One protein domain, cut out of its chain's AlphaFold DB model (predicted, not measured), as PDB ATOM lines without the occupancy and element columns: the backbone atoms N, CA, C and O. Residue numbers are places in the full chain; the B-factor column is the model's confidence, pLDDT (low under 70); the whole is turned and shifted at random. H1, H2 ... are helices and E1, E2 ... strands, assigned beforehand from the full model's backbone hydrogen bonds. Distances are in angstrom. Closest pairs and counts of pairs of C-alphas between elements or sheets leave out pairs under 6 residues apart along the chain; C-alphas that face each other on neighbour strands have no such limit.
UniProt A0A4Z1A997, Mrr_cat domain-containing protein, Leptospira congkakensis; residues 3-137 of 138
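AT A GLANCE: This is residues 3 to 137 of the 138 residues of the protein "Mrr_cat domain-containing protein" of Leptospira congkakensis (UniProt A0A4Z1A997). A twisted, curled sheet of four strands has the long helix H2 packed on one face; the short helix H1 packs on part of H2, away from the sheet, and the long helix H3 only grazes the sheet near E4 and E3. From the long link between H1 and H2, residues 22 to 27 stick out. The printed part has 135 residues, with three named helices and four named strands in the order H1 H2 E1 E2 E3 H3 E4; the class is mixed, helices and strands. The sheet's order is E1, E2, E3, E4, antiparallel but for the parallel pair E3 and E4. The whole is compact, with a radius of gyration of the C-alphas of 15.5 A and spans of 48 by 35 by 29 A.

IN THESE COORDINATES: Begin with the sheet's longest strand, E3, residues 88 to 97: find C-alpha 88 at (97.932, 60.778, 77.418), from which it runs 27.7 A. Look beside it for E2, residues 81 to 85, then E1, residues 67 to 70. E4, residues 131 to 137, runs 19.8 A and ends at C-alpha 137 at (105.396, 81.277, 95.558). H2, residues 35 to 51, covers 24.4 A, and H3, residues 104 to 120, covers 24.9 A. H1, residues 6 to 14, begins at C-alpha 6 at (115.779, 60.386, 89.410).

HOW THE PARTS SIT: E1, E2 and E3 form a meander, each strand the antiparallel neighbour of the one before; look for N 69 and O 82 at 2.9 A and N 83 and O 91 at 2.8 A. E3 and E4 are parallel at 17 degrees, with N 94 and O 133 at 2.8 A. E3, H3 and E4 make a strand-helix-strand unit, two parallel neighbour strands with a helix between, its crossover right-handed. H2 is on one face of the sheet, which gives two layers; its closest C-alphas to E3 are those of Glu 39 and Cys 95, 6.0 A. H3 only grazes the sheet, with its residues 107 to 114; the C-alphas of Ala 107 and Leu 134 are its closest to E4, 7.6 A. H1 touches H2, which touches it with residues 36 to 40 alone; the closest C-alphas are those of Leu 13 and Val 37, 6.7 A. This helical hairpin has a steep tilt of 40 degrees, opposite ways. H1 and H3 are apart. Every O i to N i+4 pair is within hydrogen-bond range in H1 and H2, and 12 of 13 in H3.

THE WHOLE: The two C-alphas farthest apart are those of Lys 23 and Phe 120, 49.0 A. The printed part has no cut. The links H1 to H2 and H2 to E1 are long, with 20 and 15 residues. The mean pLDDT of the printed part is 84.7; look for values under 70 at residues 21, 26, 56 to 63 and 73 to 75.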
ATOM      1  N   ILE A   3     112.110  64.313  79.743       74.25
ATOM      2  CA  ILE A   3     111.649  63.948  81.088       74.25
ATOM      3  C   ILE A   3     112.887  63.711  81.960       74.25
ATOM      4  O   ILE A   3     113.856  63.099  81.493       74.25
ATOM      5  N   LEU A   4     112.896  64.217  83.198       76.56
ATOM      6  CA  LEU A   4     113.995  63.924  84.120       76.56
ATOM      7  C   LEU A   4     113.913  62.517  84.691       76.56
ATOM      8  O   LEU A   4     112.856  62.044  85.092       76.56
ATOM      9  N   THR A   5     115.083  61.898  84.802       83.25
ATOM     10  CA  THR A   5     115.295  60.700  85.610       83.25
ATOM     11  C   THR A   5     115.651  61.086  87.045       83.25
ATOM     12  O   THR A   5     116.181  62.174  87.288       83.25
ATOM     13  N   GLU A   6     115.434  60.174  87.995       82.50
ATOM     14  CA  GLU A   6     115.779  60.386  89.410       82.50
ATOM     15  C   GLU A   6     117.247  60.793  89.616       82.50
ATOM     16  O   GLU A   6     117.543  61.681  90.414       82.50
ATOM     17  N   ASP A   7     118.177  60.205  88.859       83.56
ATOM     18  CA  ASP A   7     119.603  60.546  88.945       83.56
ATOM     19  C   ASP A   7     119.896  61.988  88.525       83.56
ATOM     20  O   ASP A   7     120.794  62.636  89.068       83.56
ATOM     21  N   LEU A   8     119.144  62.514  87.555       83.81
ATOM     22  CA  LEU A   8     119.259  63.910  87.149       83.81
ATOM     23  C   LEU A   8     118.649  64.838  88.201       83.81
ATOM     24  O   LEU A   8     119.253  65.869  88.482       83.81
ATOM     25  N   ILE A   9     117.528  64.453  88.820       85.00
ATOM     26  CA  ILE A   9     116.923  65.209  89.928       85.00
ATOM     27  C   ILE A   9     117.914  65.306  91.095       85.00
ATOM     28  O   ILE A   9     118.174  66.399  91.590       85.00
ATOM     29  N   LYS A  10     118.551  64.191  91.481       86.56
ATOM     30  CA  LYS A  10     119.581  64.173  92.535       86.56
ATOM     31  C   LYS A  10     120.750  65.107  92.218       86.56
ATOM     32  O   LYS A  10     121.212  65.825  93.099       86.56
ATOM     33  N   LYS A  11     121.214  65.129  90.964       86.12
ATOM     34  CA  LYS A  11     122.276  66.048  90.523       86.12
ATOM     35  C   LYS A  11     121.845  67.512  90.571       86.12
ATOM     36  O   LYS A  11     122.649  68.358  90.939       86.12
ATOM     37  N   GLU A  12     120.609  67.823  90.191       84.81
ATOM     38  CA  GLU A  12     120.084  69.191  90.260       84.81
ATOM     39  C   GLU A  12     119.962  69.670  91.709       84.81
ATOM     40  O   GLU A  12     120.411  70.770  92.017       84.81
ATOM     41  N   LEU A  13     119.478  68.813  92.612       84.69
ATOM     42  CA  LEU A  13     119.430  69.110  94.045       84.69
ATOM     43  C   LEU A  13     120.829  69.301  94.646       84.69
ATOM     44  O   LEU A  13     121.035  70.241  95.408       84.69
ATOM     45  N   ALA A  14     121.807  68.470  94.275       85.38
ATOM     46  CA  ALA A  14     123.182  68.587  94.772       85.38
ATOM     47  C   ALA A  14     123.875  69.900  94.360       85.38
ATOM     48  O   ALA A  14     124.751  70.379  95.073       85.38
ATOM     49  N   ASN A  15     123.482  70.478  93.222       83.25
ATOM     50  CA  ASN A  15     124.014  71.750  92.726       83.25
ATOM     51  C   ASN A  15     123.218  72.972  93.211       83.25
ATOM     52  O   ASN A  15     123.604  74.104  92.923       83.25
ATOM     53  N   SER A  16     122.096  72.754  93.898       82.19
ATOM     54  CA  SER A  16     121.249  73.830  94.404       82.19
ATOM     55  C   SER A  16     121.749  74.362  95.743       82.19
ATOM     56  O   SER A  16     122.404  73.656  96.516       82.19
ATOM     57  N   LYS A  17     121.431  75.625  96.039       79.50
ATOM     58  CA  LYS A  17     121.710  76.195  97.357       79.50
ATOM     59  C   LYS A  17     120.626  75.711  98.329       79.50
ATOM     60  O   LYS A  17     119.456  76.004  98.090       79.50
ATOM     61  N   PRO A  18     120.973  75.000  99.417       71.88
ATOM     62  CA  PRO A  18     119.974  74.578 100.387       71.88
ATOM     63  C   PRO A  18     119.342  75.802 101.071       71.88
ATOM     64  O   PRO A  18     120.032  76.813 101.264       71.88
ATOM     65  N   PRO A  19     118.055  75.727 101.455       72.38
ATOM     66  CA  PRO A  19     117.412  76.798 102.202       72.38
ATOM     67  C   PRO A  19     118.090  76.980 103.564       72.38
ATOM     68  O   PRO A  19     118.683  76.049 104.120       72.38
ATOM     69  N   PHE A  20     117.998  78.188 104.115       71.44
ATOM     70  CA  PHE A  20     118.528  78.457 105.445       71.44
ATOM     71  C   PHE A  20     117.713  77.695 106.496       71.44
ATOM     72  O   PHE A  20     116.487  77.779 106.550       71.44
ATOM     73  N   ALA A  21     118.404  76.936 107.345       68.12
ATOM     74  CA  ALA A  21     117.786  76.248 108.467       68.12
ATOM     75  C   ALA A  21     117.671  77.214 109.655       68.12
ATOM     76  O   ALA A  21     118.670  77.538 110.297       68.12
ATOM     77  N   TYR A  22     116.456  77.670 109.954       70.38
ATOM     78  CA  TYR A  22     116.173  78.498 111.126       70.38
ATOM     79  C   TYR A  22     115.550  77.643 112.235       70.38
ATOM     80  O   TYR A  22     114.680  76.817 111.968       70.38
ATOM     81  N   LYS A  23     115.978  77.849 113.488       70.62
ATOM     82  CA  LYS A  23     115.507  77.069 114.651       70.62
ATOM     83  C   LYS A  23     114.014  77.241 114.957       70.62
ATOM     84  O   LYS A  23     113.411  76.303 115.463       70.62
ATOM     85  N   ASP A  24     113.435  78.394 114.622       77.19
ATOM     86  CA  ASP A  24     112.075  78.779 115.038       77.19
ATOM     87  C   ASP A  24     111.056  78.803 113.887       77.19
ATOM     88  O   ASP A  24     109.959  79.349 114.016       77.19
ATOM     89  N   ILE A  25     111.401  78.225 112.734       70.88
ATOM     90  CA  ILE A  25     110.480  78.155 111.604       70.88
ATOM     91  C   ILE A  25     109.369  77.130 111.879       70.88
ATOM     92  O   ILE A  25     109.634  75.954 112.127       70.88
ATOM     93  N   LYS A  26     108.110  77.581 111.790       68.19
ATOM     94  CA  LYS A  26     106.919  76.712 111.833       68.19
ATOM     95  C   LYS A  26     106.563  76.104 110.475       68.19
ATOM     96  O   LYS A  26     106.055  74.987 110.445       68.19
ATOM     97  N   ASP A  27     106.853  76.810 109.381       72.38
ATOM     98  CA  ASP A  27     106.428  76.447 108.026       72.38
ATOM     99  C   ASP A  27     107.618  76.241 107.090       72.38
ATOM    100  O   ASP A  27     108.598  76.974 107.137       72.38
ATOM    101  N   TYR A  28     107.544  75.266 106.187       76.69
ATOM    102  CA  TYR A  28     108.635  75.011 105.245       76.69
ATOM    103  C   TYR A  28     108.999  76.284 104.439       76.69
ATOM    104  O   TYR A  28     108.085  76.914 103.896       76.69
ATOM    105  N   PRO A  29     110.291  76.670 104.322       82.56
ATOM    106  CA  PRO A  29     110.721  77.945 103.734       82.56
ATOM    107  C   PRO A  29     110.643  77.916 102.200       82.56
ATOM    108  O   PRO A  29     111.641  78.001 101.487       82.56
ATOM    109  N   ILE A  30     109.429  77.779 101.665       83.31
ATOM    110  CA  ILE A  30     109.176  77.627 100.230       83.31
ATOM    111  C   ILE A  30     109.686  78.832  99.433       83.31
ATOM    112  O   ILE A  30     110.123  78.688  98.292       83.31
ATOM    113  N   ASN A  31     109.707  80.007 100.061       83.12
ATOM    114  CA  ASN A  31     110.189  81.254  99.479       83.12
ATOM    115  C   ASN A  31     111.720  81.351  99.417       83.12
ATOM    116  O   ASN A  31     112.222  82.166  98.651       83.12
ATOM    117  N   ASP A  32     112.461  80.479 100.095       83.94
ATOM    118  CA  ASP A  32     113.928  80.453 100.005       83.94
ATOM    119  C   ASP A  32     114.431  79.506  98.907       83.94
ATOM    120  O   ASP A  32     115.616  79.517  98.569       83.94
ATOM    121  N   LEU A  33     113.546  78.679  98.340       87.31
ATOM    122  CA  LEU A  33     113.904  77.771  97.255       87.31
ATOM    123  C   LEU A  33     114.232  78.551  95.979       87.31
ATOM    124  O   LEU A  33     113.541  79.502  95.621       87.31
ATOM    125  N   ASP A  34     115.233  78.108  95.225       88.38
ATOM    126  CA  ASP A  34     115.398  78.605  93.861       88.38
ATOM    127  C   ASP A  34     114.260  78.100  92.943       88.38
ATOM    128  O   ASP A  34     113.443  77.252  93.318       88.38
ATOM    129  N   HIS A  35     114.180  78.647  91.725       88.19
ATOM    130  CA  HIS A  35     113.149  78.269  90.749       88.19
ATOM    131  C   HIS A  35     113.100  76.763  90.498       88.19
ATOM    132  O   HIS A  35     112.015  76.184  90.439       88.19
ATOM    133  N   ARG A  36     114.263  76.119  90.392       89.38
ATOM    134  CA  ARG A  36     114.341  74.722  89.996       89.38
ATOM    135  C   ARG A  36     114.040  73.779  91.153       89.38
ATOM    136  O   ARG A  36     113.328  72.795  90.976       89.38
ATOM    137  N   VAL A  37     114.538  74.080  92.346       90.62
ATOM    138  CA  VAL A  37     114.218  73.326  93.562       90.62
ATOM    139  C   VAL A  37     112.732  73.446  93.883       90.62
ATOM    140  O   VAL A  37     112.121  72.462  94.286       90.62
ATOM    141  N   PHE A  38     112.126  74.611  93.638       91.25
ATOM    142  CA  PHE A  38     110.680  74.782  93.754       91.25
ATOM    143  C   PHE A  38     109.912  73.870  92.784       91.25
ATOM    144  O   PHE A  38     109.015  73.154  93.220       91.25
ATOM    145  N   GLU A  39     110.292  73.813  91.503       92.69
ATOM    146  CA  GLU A  39     109.692  72.877  90.534       92.69
ATOM    147  C   GLU A  39     109.821  71.411  90.985       92.69
ATOM    148  O   GLU A  39     108.844  70.665  90.945       92.69
ATOM    149  N   ILE A  40     111.002  71.002  91.467       92.44
ATOM    150  CA  ILE A  40     111.249  69.642  91.979       92.44
ATOM    151  C   ILE A  40     110.385  69.351  93.214       92.44
ATOM    152  O   ILE A  40     109.839  68.251  93.349       92.44
ATOM    153  N   PHE A  41     110.234  70.325  94.112       92.44
ATOM    154  CA  PHE A  41     109.381  70.203  95.290       92.44
ATOM    155  C   PHE A  41     107.914  69.997  94.894       92.44
ATOM    156  O   PHE A  41     107.282  69.048  95.363       92.44
ATOM    157  N   ILE A  42     107.388  70.822  93.982       93.44
ATOM    158  CA  ILE A  42     106.011  70.688  93.489       93.44
ATOM    159  C   ILE A  42     105.819  69.360  92.748       93.44
ATOM    160  O   ILE A  42     104.828  68.674  92.986       93.44
ATOM    161  N   TYR A  43     106.781  68.935  91.930       94.06
ATOM    162  CA  TYR A  43     106.763  67.617  91.291       94.06
ATOM    163  C   TYR A  43     106.626  66.488  92.319       94.06
ATOM    164  O   TYR A  43     105.725  65.658  92.211       94.06
ATOM    165  N   THR A  44     107.461  66.509  93.360       91.50
ATOM    166  CA  THR A  44     107.459  65.492  94.421       91.50
ATOM    167  C   THR A  44     106.137  65.497  95.194       91.50
ATOM    168  O   THR A  44     105.628  64.442  95.584       91.50
ATOM    169  N   LEU A  45     105.541  66.678  95.392       90.62
ATOM    170  CA  LEU A  45     104.228  66.817  96.010       90.62
ATOM    171  C   LEU A  45     103.137  66.163  95.152       90.62
ATOM    172  O   LEU A  45     102.355  65.373  95.679       90.62
ATOM    173  N   PHE A  46     103.098  66.443  93.847       91.31
ATOM    174  CA  PHE A  46     102.128  65.832  92.932       91.31
ATOM    175  C   PHE A  46     102.314  64.311  92.827       91.31
ATOM    176  O   PHE A  46     101.321  63.582  92.881       91.31
ATOM    177  N   GLU A  47     103.556  63.813  92.779       90.62
ATOM    178  CA  GLU A  47     103.833  62.371  92.849       90.62
ATOM    179  C   GLU A  47     103.278  61.743  94.128       90.62
ATOM    180  O   GLU A  47     102.617  60.705  94.081       90.62
ATOM    181  N   SER A  48     103.497  62.382  95.279       88.56
ATOM    182  CA  SER A  48     102.989  61.902  96.567       88.56
ATOM    183  C   SER A  48     101.457  61.898  96.621       88.56
ATOM    184  O   SER A  48     100.858  60.946  97.128       88.56
ATOM    185  N   VAL A  49     100.810  62.929  96.068       87.25
ATOM    186  CA  VAL A  49      99.343  63.033  96.006       87.25
ATOM    187  C   VAL A  49      98.740  61.910  95.170       87.25
ATOM    188  O   VAL A  49      97.780  61.284  95.617       87.25
ATOM    189  N   ILE A  50      99.321  61.625  94.004       86.50
ATOM    190  CA  ILE A  50      98.853  60.560  93.108       86.50
ATOM    191  C   ILE A  50      99.150  59.173  93.696       86.50
ATOM    192  O   ILE A  50      98.297  58.290  93.644       86.50
ATOM    193  N   LYS A  51     100.318  58.979  94.322       86.00
ATOM    194  CA  LYS A  51     100.726  57.692  94.911       86.00
ATOM    195  C   LYS A  51      99.978  57.340  96.201       86.00
ATOM    196  O   LYS A  51      99.730  56.163  96.459       86.00
ATOM    197  N   TYR A  52      99.637  58.333  97.023       84.06
ATOM    198  CA  TYR A  52      98.983  58.141  98.324       84.06
ATOM    199  C   TYR A  52      97.673  58.939  98.429       84.06
ATOM    200  O   TYR A  52      97.543  59.844  99.261       84.06
ATOM    201  N   PRO A  53      96.665  58.597  97.617       73.44
ATOM    202  CA  PRO A  53      95.483  59.431  97.425       73.44
ATOM    203  C   PRO A  53      94.536  59.503  98.636       73.44
ATOM    204  O   PRO A  53      93.687  60.391  98.698       73.44
ATOM    205  N   ASP A  54      94.651  58.587  99.600       76.94
ATOM    206  CA  ASP A  54      93.807  58.549 100.807       76.94
ATOM    207  C   ASP A  54      94.421  59.288 102.004       76.94
ATOM    208  O   ASP A  54      93.785  59.428 103.046       76.94
ATOM    209  N   LYS A  55      95.660  59.776 101.870       73.62
ATOM    210  CA  LYS A  55      96.407  60.424 102.963       73.62
ATOM    211  C   LYS A  55      96.470  61.947 102.852       73.62
ATOM    212  O   LYS A  55      97.032  62.593 103.730       73.62
ATOM    213  N   ASN A  56      95.899  62.525 101.795       68.62
ATOM    214  CA  ASN A  56      96.089  63.929 101.442       68.62
ATOM    215  C   ASN A  56      94.750  64.671 101.303       68.62
ATOM    216  O   ASN A  56      93.769  64.128 100.804       68.62
ATOM    217  N   LYS A  57      94.719  65.958 101.683       69.56
ATOM    218  CA  LYS A  57      93.539  66.842 101.535       69.56
ATOM    219  C   LYS A  57      93.260  67.266 100.080       69.56
ATOM    220  O   LYS A  57      92.266  67.932  99.812       69.56
ATOM    221  N   LEU A  58      94.121  66.882  99.139       67.38
ATOM    222  CA  LEU A  58      94.048  67.219  97.711       67.38
ATOM    223  C   LEU A  58      93.268  66.165  96.905       67.38
ATOM    224  O   LEU A  58      93.627  65.815  95.784       67.38
ATOM    225  N   SER A  59      92.178  65.651  97.474       62.03
ATOM    226  CA  SER A  59      91.381  64.563  96.894       62.03
ATOM    227  C   SER A  59      90.707  64.908  95.558       62.03
ATOM    228  O   SER A  59      90.241  64.006  94.878       62.03
ATOM    229  N   HIS A  60      90.667  66.177  95.147       66.81
ATOM    230  CA  HIS A  60      90.160  66.594  93.833       66.81
ATOM    231  C   HIS A  60      91.173  66.365  92.696       66.81
ATOM    232  O   HIS A  60      90.768  66.174  91.557       66.81
ATOM    233  N   ILE A  61      92.476  66.317  93.004       69.12
ATOM    234  CA  ILE A  61      93.546  65.980  92.044       69.12
ATOM    235  C   ILE A  61      93.556  64.458  91.756       69.12
ATOM    236  O   ILE A  61      94.004  64.003  90.707       69.12
ATOM    237  N   LYS A  62      92.990  63.671  92.685       62.19
ATOM    238  CA  LYS A  62      93.009  62.199  92.791       62.19
ATOM    239  C   LYS A  62      92.505  61.422  91.575       62.19
ATOM    240  O   LYS A  62      92.939  60.294  91.382       62.19
ATOM    241  N   SER A  63      91.538  61.941  90.815       61.72
ATOM    242  CA  SER A  63      90.755  61.093  89.900       61.72
ATOM    243  C   SER A  63      91.230  61.082  88.451       61.72
ATOM    244  O   SER A  63      90.676  60.324  87.660       61.72
ATOM    245  N   ASN A  64      92.185  61.937  88.075       73.88
ATOM    246  CA  ASN A  64      92.439  62.208  86.658       73.88
ATOM    247  C   ASN A  64      93.832  61.788  86.168       73.88
ATOM    248  O   ASN A  64      94.038  61.846  84.961       73.88
ATOM    249  N   PHE A  65      94.765  61.367  87.035       88.19
ATOM    250  CA  PHE A  65      96.179  61.173  86.666       88.19
ATOM    251  C   PHE A  65      96.784  59.896  87.258       88.19
ATOM    252  O   PHE A  65      96.516  59.565  88.411       88.19
ATOM    253  N   ASP A  66      97.630  59.210  86.485       89.44
ATOM    254  CA  ASP A  66      98.405  58.035  86.915       89.44
ATOM    255  C   ASP A  66      99.927  58.261  86.890       89.44
ATOM    256  O   ASP A  66     100.672  57.517  87.532       89.44
ATOM    257  N   LYS A  67     100.397  59.296  86.185       90.50
ATOM    258  CA  LYS A  67     101.819  59.607  86.022       90.50
ATOM    259  C   LYS A  67     102.093  61.101  86.092       90.50
ATOM    260  O   LYS A  67     101.307  61.921  85.614       90.50
ATOM    261  N   VAL A  68     103.271  61.420  86.621       92.50
ATOM    262  CA  VAL A  68     103.813  62.775  86.739       92.50
ATOM    263  C   VAL A  68     105.189  62.802  86.089       92.50
ATOM    264  O   VAL A  68     106.011  61.914  86.311       92.50
ATOM    265  N   HIS A  69     105.462  63.827  85.291       92.06
ATOM    266  CA  HIS A  69     106.747  63.995  84.626       92.06
ATOM    267  C   HIS A  69     107.283  65.405  84.842       92.06
ATOM    268  O   HIS A  69     106.671  66.372  84.400       92.06
ATOM    269  N   LEU A  70     108.447  65.523  85.483       92.31
ATOM    270  CA  LEU A  70     109.170  66.788  85.580       92.31
ATOM    271  C   LEU A  70     109.877  67.091  84.253       92.31
ATOM    272  O   LEU A  70     110.663  66.275  83.753       92.31
ATOM    273  N   CYS A  71     109.623  68.274  83.700       89.44
ATOM    274  CA  CYS A  71     110.234  68.724  82.456       89.44
ATOM    275  C   CYS A  71     111.602  69.381  82.691       89.44
ATOM    276  O   CYS A  71     111.954  69.791  83.804       89.44
ATOM    277  N   ARG A  72     112.400  69.450  81.617       78.69
ATOM    278  CA  ARG A  72     113.696  70.135  81.579       78.69
ATOM    279  C   ARG A  72     113.819  70.979  80.319       78.69
ATOM    280  O   ARG A  72     113.991  70.430  79.226       78.69
ATOM    281  N   GLY A  73     113.925  72.292  80.497       67.56
ATOM    282  CA  GLY A  73     114.361  73.202  79.447       67.56
ATOM    283  C   GLY A  73     113.558  74.496  79.368       67.56
ATOM    284  O   GLY A  73     112.610  74.732  80.097       67.56
ATOM    285  N   ILE A  74     113.979  75.362  78.446       57.47
ATOM    286  CA  ILE A  74     113.443  76.725  78.273       57.47
ATOM    287  C   ILE A  74     112.246  76.736  77.292       57.47
ATOM    288  O   ILE A  74     111.539  77.731  77.164       57.47
ATOM    289  N   LYS A  75     112.011  75.626  76.576       59.69
ATOM    290  CA  LYS A  75     111.018  75.507  75.488       59.69
ATOM    291  C   LYS A  75     109.775  74.701  75.867       59.69
ATOM    292  O   LYS A  75     109.042  74.261  74.988       59.69
ATOM    293  N   ASP A  76     109.512  74.521  77.155       70.31
ATOM    294  CA  ASP A  76     108.388  73.685  77.583       70.31
ATOM    295  C   ASP A  76     107.046  74.445  77.565       70.31
ATOM    296  O   ASP A  76     105.990  73.846  77.758       70.31
ATOM    297  N   GLY A  77     107.070  75.748  77.240       76.06
ATOM    298  CA  GLY A  77     105.890  76.566  76.930       76.06
ATOM    299  C   GLY A  77     104.905  76.714  78.092       76.06
ATOM    300  O   GLY A  77     103.710  76.888  77.867       76.06
ATOM    301  N   GLY A  78     105.424  76.640  79.322       79.75
ATOM    302  CA  GLY A  78     104.650  76.653  80.565       79.75
ATOM    303  C   GLY A  78     104.420  75.268  81.179       79.75
ATOM    304  O   GLY A  78     103.755  75.177  82.201       79.75
ATOM    305  N   ARG A  79     104.958  74.194  80.585       87.62
ATOM    306  CA  ARG A  79     104.859  72.830  81.122       87.62
ATOM    307  C   ARG A  79     106.059  72.488  81.994       87.62
ATOM    308  O   ARG A  79     106.979  71.823  81.533       87.62
ATOM    309  N   ASP A  80     106.053  72.930  83.246       92.19
ATOM    310  CA  ASP A  80     107.123  72.558  84.180       92.19
ATOM    311  C   ASP A  80     106.943  71.102  84.643       92.19
ATOM    312  O   ASP A  80     107.910  70.342  84.742       92.19
ATOM    313  N   ILE A  81     105.692  70.670  84.837       93.69
ATOM    314  CA  ILE A  81     105.323  69.287  85.158       93.69
ATOM    315  C   ILE A  81     104.149  68.854  84.281       93.69
ATOM    316  O   ILE A  81     103.165  69.580  84.146       93.69
ATOM    317  N   ILE A  82     104.230  67.655  83.711       92.94
ATOM    318  CA  ILE A  82     103.157  67.039  82.927       92.94
ATOM    319  C   ILE A  82     102.448  65.997  83.777       92.94
ATOM    320  O   ILE A  82     103.090  65.164  84.420       92.94
ATOM    321  N   LEU A  83     101.122  66.041  83.740       92.31
ATOM    322  CA  LEU A  83     100.237  65.061  84.340       92.31
ATOM    323  C   LEU A  83      99.608  64.251  83.209       92.31
ATOM    324  O   LEU A  83      99.111  64.804  82.225       92.31
ATOM    325  N   SER A  84      99.668  62.931  83.329       90.88
ATOM    326  CA  SER A  84      99.097  62.043  82.320       90.88
ATOM    327  C   SER A  84      98.244  60.953  82.942       90.88
ATOM    328  O   SER A  84      98.382  60.624  84.123       90.88
ATOM    329  N   SER A  85      97.344  60.418  82.123       89.62
ATOM    330  CA  SER A  85      96.526  59.253  82.426       89.62
ATOM    331  C   SER A  85      96.469  58.350  81.210       89.62
ATOM    332  O   SER A  85      96.236  58.820  80.094       89.62
ATOM    333  N   VAL A  86      96.723  57.054  81.402       86.81
ATOM    334  CA  VAL A  86      96.729  56.047  80.328       86.81
ATOM    335  C   VAL A  86      97.645  56.475  79.166       86.81
ATOM    336  O   VAL A  86      97.356  56.273  77.990       86.81
ATOM    337  N   GLY A  87      98.769  57.115  79.506       83.81
ATOM    338  CA  GLY A  87      99.778  57.572  78.548       83.81
ATOM    339  C   GLY A  87      99.428  58.834  77.753       83.81
ATOM    340  O   GLY A  87     100.203  59.188  76.872       83.81
ATOM    341  N   LYS A  88      98.318  59.515  78.060       87.00
ATOM    342  CA  LYS A  88      97.932  60.778  77.418       87.00
ATOM    343  C   LYS A  88      98.130  61.970  78.337       87.00
ATOM    344  O   LYS A  88      97.792  61.898  79.518       87.00
ATOM    345  N   ASN A  89      98.629  63.070  77.787       88.00
ATOM    346  CA  ASN A  89      98.796  64.335  78.492       88.00
ATOM    347  C   ASN A  89      97.439  65.040  78.670       88.00
ATOM    348  O   ASN A  89      96.917  65.683  77.754       88.00
ATOM    349  N   ASN A  90      96.880  64.914  79.871       89.44
ATOM    350  CA  ASN A  90      95.589  65.473  80.260       89.44
ATOM    351  C   ASN A  90      95.706  66.496  81.403       89.44
ATOM    352  O   ASN A  90      94.694  66.898  81.980       89.44
ATOM    353  N   GLY A  91      96.920  66.943  81.732       92.06
ATOM    354  CA  GLY A  91      97.105  68.067  82.632       92.06
ATOM    355  C   GLY A  91      98.537  68.575  82.715       92.06
ATOM    356  O   GLY A  91      99.501  67.911  82.341       92.06
ATOM    357  N   VAL A  92      98.681  69.784  83.244       93.88
ATOM    358  CA  VAL A  92      99.979  70.435  83.425       93.88
ATOM    359  C   VAL A  92     100.020  71.201  84.737       93.88
ATOM    360  O   VAL A  92      99.021  71.785  85.159       93.88
ATOM    361  N   VAL A  93     101.198  71.242  85.350       94.31
ATOM    362  CA  VAL A  93     101.518  72.185  86.419       94.31
ATOM    363  C   VAL A  93     102.570  73.163  85.916       94.31
ATOM    364  O   VAL A  93     103.654  72.761  85.486       94.31
ATOM    365  N   GLN A  94     102.244  74.449  85.985       94.25
ATOM    366  CA  GLN A  94     103.168  75.545  85.741       94.25
ATOM    367  C   GLN A  94     103.592  76.145  87.082       94.25
ATOM    368  O   GLN A  94     102.758  76.583  87.874       94.25
ATOM    369  N   CYS A  95     104.893  76.176  87.331       93.12
ATOM    370  CA  CYS A  95     105.505  76.734  88.523       93.12
ATOM    371  C   CYS A  95     105.999  78.154  88.228       93.12
ATOM    372  O   CYS A  95     106.800  78.390  87.320       93.12
ATOM    373  N   LYS A  96     105.548  79.135  89.014       90.62
ATOM    374  CA  LYS A  96     106.051  80.510  88.916       90.62
ATOM    375  C   LYS A  96     106.392  81.091  90.269       90.62
ATOM    376  O   LYS A  96     105.553  81.186  91.156       90.62
ATOM    377  N   ARG A  97     107.636  81.543  90.391       88.69
ATOM    378  CA  ARG A  97     108.069  82.365  91.512       88.69
ATOM    379  C   ARG A  97     108.017  83.825  91.106       88.69
ATOM    380  O   ARG A  97     108.532  84.185  90.045       88.69
ATOM    381  N   TYR A  98     107.399  84.633  91.946       86.25
ATOM    382  CA  TYR A  98     107.299  86.072  91.768       86.25
ATOM    383  C   TYR A  98     107.918  86.771  92.972       86.25
ATOM    384  O   TYR A  98     107.967  86.206  94.051       86.25
ATOM    385  N   ASN A  99     108.366  88.012  92.804       84.69
ATOM    386  CA  ASN A  99     108.831  88.827  93.936       84.69
ATOM    387  C   ASN A  99     107.665  89.524  94.664       84.69
ATOM    388  O   ASN A  99     107.877  90.323  95.570       84.69
ATOM    389  N   SER A 100     106.435  89.286  94.210       84.56
ATOM    390  CA  SER A 100     105.206  89.875  94.725       84.56
ATOM    391  C   SER A 100     104.079  88.844  94.652       84.56
ATOM    392  O   SER A 100     104.135  87.964  93.788       84.56
ATOM    393  N   PRO A 101     103.032  88.964  95.487       86.44
ATOM    394  CA  PRO A 101     101.850  88.121  95.371       86.44
ATOM    395  C   PRO A 101     101.295  88.135  93.948       86.44
ATOM    396  O   PRO A 101     101.272  89.176  93.284       86.44
ATOM    397  N   ILE A 102     100.851  86.972  93.476       91.12
ATOM    398  CA  ILE A 102     100.205  86.868  92.172       91.12
ATOM    399  C   ILE A 102      98.869  87.615  92.183       91.12
ATOM    400  O   ILE A 102      98.064  87.474  93.105       91.12
ATOM    401  N   ASP A 103      98.613  88.385  91.128       92.38
ATOM    402  CA  ASP A 103      97.311  88.988  90.870       92.38
ATOM    403  C   ASP A 103      96.591  88.296  89.697       92.38
ATOM    404  O   ASP A 103      97.132  87.433  88.995       92.38
ATOM    405  N   LYS A 104      95.333  88.685  89.472       93.50
ATOM    406  CA  LYS A 104      94.505  88.126  88.393       93.50
ATOM    407  C   LYS A 104      95.094  88.380  87.003       93.50
ATOM    408  O   LYS A 104      94.950  87.532  86.128       93.50
ATOM    409  N   SER A 105      95.732  89.531  86.794       94.00
ATOM    410  CA  SER A 105      96.316  89.919  85.505       94.00
ATOM    411  C   SER A 105      97.509  89.026  85.163       94.00
ATOM    412  O   SER A 105      97.608  88.486  84.062       94.00
ATOM    413  N   LEU A 106      98.379  88.795  86.143       92.12
ATOM    414  CA  LEU A 106      99.566  87.969  86.021       92.12
ATOM    415  C   LEU A 106      99.204  86.492  85.823       92.12
ATOM    416  O   LEU A 106      99.765  85.847  84.936       92.12
ATOM    417  N   ALA A 107      98.210  85.988  86.561       93.19
ATOM    418  CA  ALA A 107      97.665  84.648  86.353       93.19
ATOM    419  C   ALA A 107      97.076  84.484  84.944       93.19
ATOM    420  O   ALA A 107      97.437  83.554  84.221       93.19
ATOM    421  N   ALA A 108      96.218  85.420  84.517       95.06
ATOM    422  CA  ALA A 108      95.611  85.396  83.188       95.06
ATOM    423  C   ALA A 108      96.670  85.431  82.078       95.06
ATOM    424  O   ALA A 108      96.554  84.710  81.089       95.06
ATOM    425  N   LYS A 109      97.736  86.219  82.255       94.00
ATOM    426  CA  LYS A 109      98.848  86.297  81.304       94.00
ATOM    427  C   LYS A 109      99.535  84.947  81.106       94.00
ATOM    428  O   LYS A 109      99.832  84.596  79.965       94.00
ATOM    429  N   GLU A 110      99.805  84.199  82.173       93.06
ATOM    430  CA  GLU A 110     100.427  82.873  82.055       93.06
ATOM    431  C   GLU A 110      99.481  81.850  81.416       93.06
ATOM    432  O   GLU A 110      99.893  81.147  80.492       93.06
ATOM    433  N   ILE A 111      98.197  81.856  81.793       93.38
ATOM    434  CA  ILE A 111      97.173  80.997  81.178       93.38
ATOM    435  C   ILE A 111      97.071  81.268  79.670       93.38
ATOM    436  O   ILE A 111      97.146  80.341  78.867       93.38
ATOM    437  N   ILE A 112      96.966  82.537  79.260       94.50
ATOM    438  CA  ILE A 112      96.868  82.916  77.843       94.50
ATOM    439  C   ILE A 112      98.113  82.471  77.073       94.50
ATOM    440  O   ILE A 112      97.987  81.928  75.977       94.50
ATOM    441  N   LYS A 113      99.318  82.656  77.629       92.44
ATOM    442  CA  LYS A 113     100.557  82.182  76.989       92.44
ATOM    443  C   LYS A 113     100.543  80.671  76.780       92.44
ATOM    444  O   LYS A 113     100.934  80.216  75.708       92.44
ATOM    445  N   PHE A 114     100.110  79.903  77.780       92.69
ATOM    446  CA  PHE A 114      99.984  78.453  77.653       92.69
ATOM    447  C   PHE A 114      98.978  78.086  76.554       92.69
ATOM    448  O   PHE A 114      99.320  77.323  75.651       92.69
ATOM    449  N   CYS A 115      97.789  78.699  76.557       92.00
ATOM    450  CA  CYS A 115      96.782  78.488  75.517       92.00
ATOM    451  C   CYS A 115      97.337  78.792  74.119       92.00
ATOM    452  O   CYS A 115      97.215  77.963  73.223       92.00
ATOM    453  N   LEU A 116      98.011  79.930  73.930       92.50
ATOM    454  CA  LEU A 116      98.623  80.282  72.646       92.50
ATOM    455  C   LEU A 116      99.678  79.257  72.218       92.50
ATOM    456  O   LEU A 116      99.652  78.812  71.075       92.50
ATOM    457  N   ASN A 117     100.559  78.821  73.124       90.75
ATOM    458  CA  ASN A 117     101.532  77.769  72.819       90.75
ATOM    459  C   ASN A 117     100.855  76.446  72.432       90.75
ATOM    460  O   ASN A 117     101.330  75.775  71.515       90.75
ATOM    461  N   SER A 118      99.742  76.090  73.079       90.88
ATOM    462  CA  SER A 118      99.001  74.856  72.788       90.88
ATOM    463  C   SER A 118      98.368  74.837  71.389       90.88
ATOM    464  O   SER A 118      98.206  73.770  70.803       90.88
ATOM    465  N   LEU A 119      98.079  76.009  70.803       89.94
ATOM    466  CA  LEU A 119      97.581  76.107  69.425       89.94
ATOM    467  C   LEU A 119      98.644  75.708  68.393       89.94
ATOM    468  O   LEU A 119      98.310  75.156  67.346       89.94
ATOM    469  N   PHE A 120      99.918  75.981  68.687       89.38
ATOM    470  CA  PHE A 120     101.040  75.649  67.806       89.38
ATOM    471  C   PHE A 120     101.626  74.260  68.079       89.38
ATOM    472  O   PHE A 120     102.206  73.659  67.179       89.38
ATOM    473  N   ASN A 121     101.459  73.740  69.297       87.31
ATOM    474  CA  ASN A 121     102.045  72.480  69.745       87.31
ATOM    475  C   ASN A 121     100.932  71.566  70.276       87.31
ATOM    476  O   ASN A 121     100.596  71.591  71.463       87.31
ATOM    477  N   LYS A 122     100.326  70.780  69.380       83.62
ATOM    478  CA  LYS A 122      99.138  69.963  69.685       83.62
ATOM    479  C   LYS A 122      99.386  68.916  70.775       83.62
ATOM    480  O   LYS A 122      98.441  68.505  71.432       83.62
ATOM    481  N   GLU A 123     100.635  68.524  71.015       84.00
ATOM    482  CA  GLU A 123     101.013  67.605  72.096       84.00
ATOM    483  C   GLU A 123     100.907  68.221  73.510       84.00
ATOM    484  O   GLU A 123     101.119  67.549  74.522       84.00
ATOM    485  N   PHE A 124     100.618  69.522  73.622       86.50
ATOM    486  CA  PHE A 124     100.465  70.190  74.917       86.50
ATOM    487  C   PHE A 124      99.135  69.848  75.584       86.50
ATOM    488  O   PHE A 124      99.082  69.820  76.811       86.50
ATOM    489  N   ILE A 125      98.094  69.606  74.783       88.88
ATOM    490  CA  ILE A 125      96.741  69.265  75.223       88.88
ATOM    491  C   ILE A 125      96.245  68.143  74.310       88.88
ATOM    492  O   ILE A 125      95.798  68.394  73.193       88.88
ATOM    493  N   GLU A 126      96.339  66.900  74.777       86.56
ATOM    494  CA  GLU A 126      95.966  65.727  73.974       86.56
ATOM    495  C   GLU A 126      94.510  65.294  74.195       86.56
ATOM    496  O   GLU A 126      93.961  64.515  73.416       86.56
ATOM    497  N   GLU A 127      93.868  65.818  75.240       83.88
ATOM    498  CA  GLU A 127      92.529  65.432  75.676       83.88
ATOM    499  C   GLU A 127      91.605  66.638  75.848       83.88
ATOM    500  O   GLU A 127      92.026  67.736  76.211       83.88
ATOM    501  N   LYS A 128      90.301  66.426  75.620       82.50
ATOM    502  CA  LYS A 128      89.281  67.479  75.797       82.50
ATOM    503  C   LYS A 128      89.146  67.913  77.256       82.50
ATOM    504  O   LYS A 128      88.852  69.073  77.526       82.50
ATOM    505  N   LYS A 129      89.306  66.965  78.183       86.25
ATOM    506  CA  LYS A 129      89.379  67.236  79.617       86.25
ATOM    507  C   LYS A 129      90.851  67.431  79.959       86.25
ATOM    508  O   LYS A 129      91.613  66.470  79.913       86.25
ATOM    509  N   PHE A 130      91.222  68.669  80.265       90.12
ATOM    510  CA  PHE A 130      92.594  69.048  80.561       90.12
ATOM    511  C   PHE A 130      92.633  69.954  81.788       90.12
ATOM    512  O   PHE A 130      91.989  71.005  81.787       90.12
ATOM    513  N   ASP A 131      93.392  69.563  82.811       91.62
ATOM    514  CA  ASP A 131      93.541  70.378  84.017       91.62
ATOM    515  C   ASP A 131      94.840  71.192  83.954       91.62
ATOM    516  O   ASP A 131      95.934  70.656  83.766       91.62
ATOM    517  N   TYR A 132      94.727  72.504  84.144       92.88
ATOM    518  CA  TYR A 132      95.865  73.415  84.224       92.88
ATOM    519  C   TYR A 132      96.008  73.933  85.658       92.88
ATOM    520  O   TYR A 132      95.110  74.596  86.181       92.88
ATOM    521  N   TYR A 133      97.150  73.651  86.283       93.19
ATOM    522  CA  TYR A 133      97.486  74.102  87.629       93.19
ATOM    523  C   TYR A 133      98.578  75.170  87.561       93.19
ATOM    524  O   TYR A 133      99.705  74.888  87.157       93.19
ATOM    525  N   LEU A 134      98.273  76.393  87.999       93.81
ATOM    526  CA  LEU A 134      99.281  77.428  88.228       93.81
ATOM    527  C   LEU A 134      99.659  77.433  89.708       93.81
ATOM    528  O   LEU A 134      98.844  77.789  90.558       93.81
ATOM    529  N   VAL A 135     100.892  77.035  90.010       93.06
ATOM    530  CA  VAL A 135     101.416  76.983  91.375       93.06
ATOM    531  C   VAL A 135     102.446  78.083  91.547       93.06
ATOM    532  O   VAL A 135     103.382  78.211  90.754       93.06
ATOM    533  N   THR A 136     102.267  78.894  92.587       91.88
ATOM    534  CA  THR A 136     103.097  80.079  92.798       91.88
ATOM    535  C   THR A 136     103.649  80.175  94.203       91.88
ATOM    536  O   THR A 136     103.047  79.667  95.145       91.88
ATOM    537  N   ALA A 137     104.790  80.847  94.309       89.31
ATOM    538  CA  ALA A 137     105.396  81.277  95.558       89.31
ATOM    539  C   ALA A 137     105.892  82.720  95.394       89.31
ATOM    540  O   ALA A 137     106.284  83.116  94.287       89.31
TER     541      ALA A 137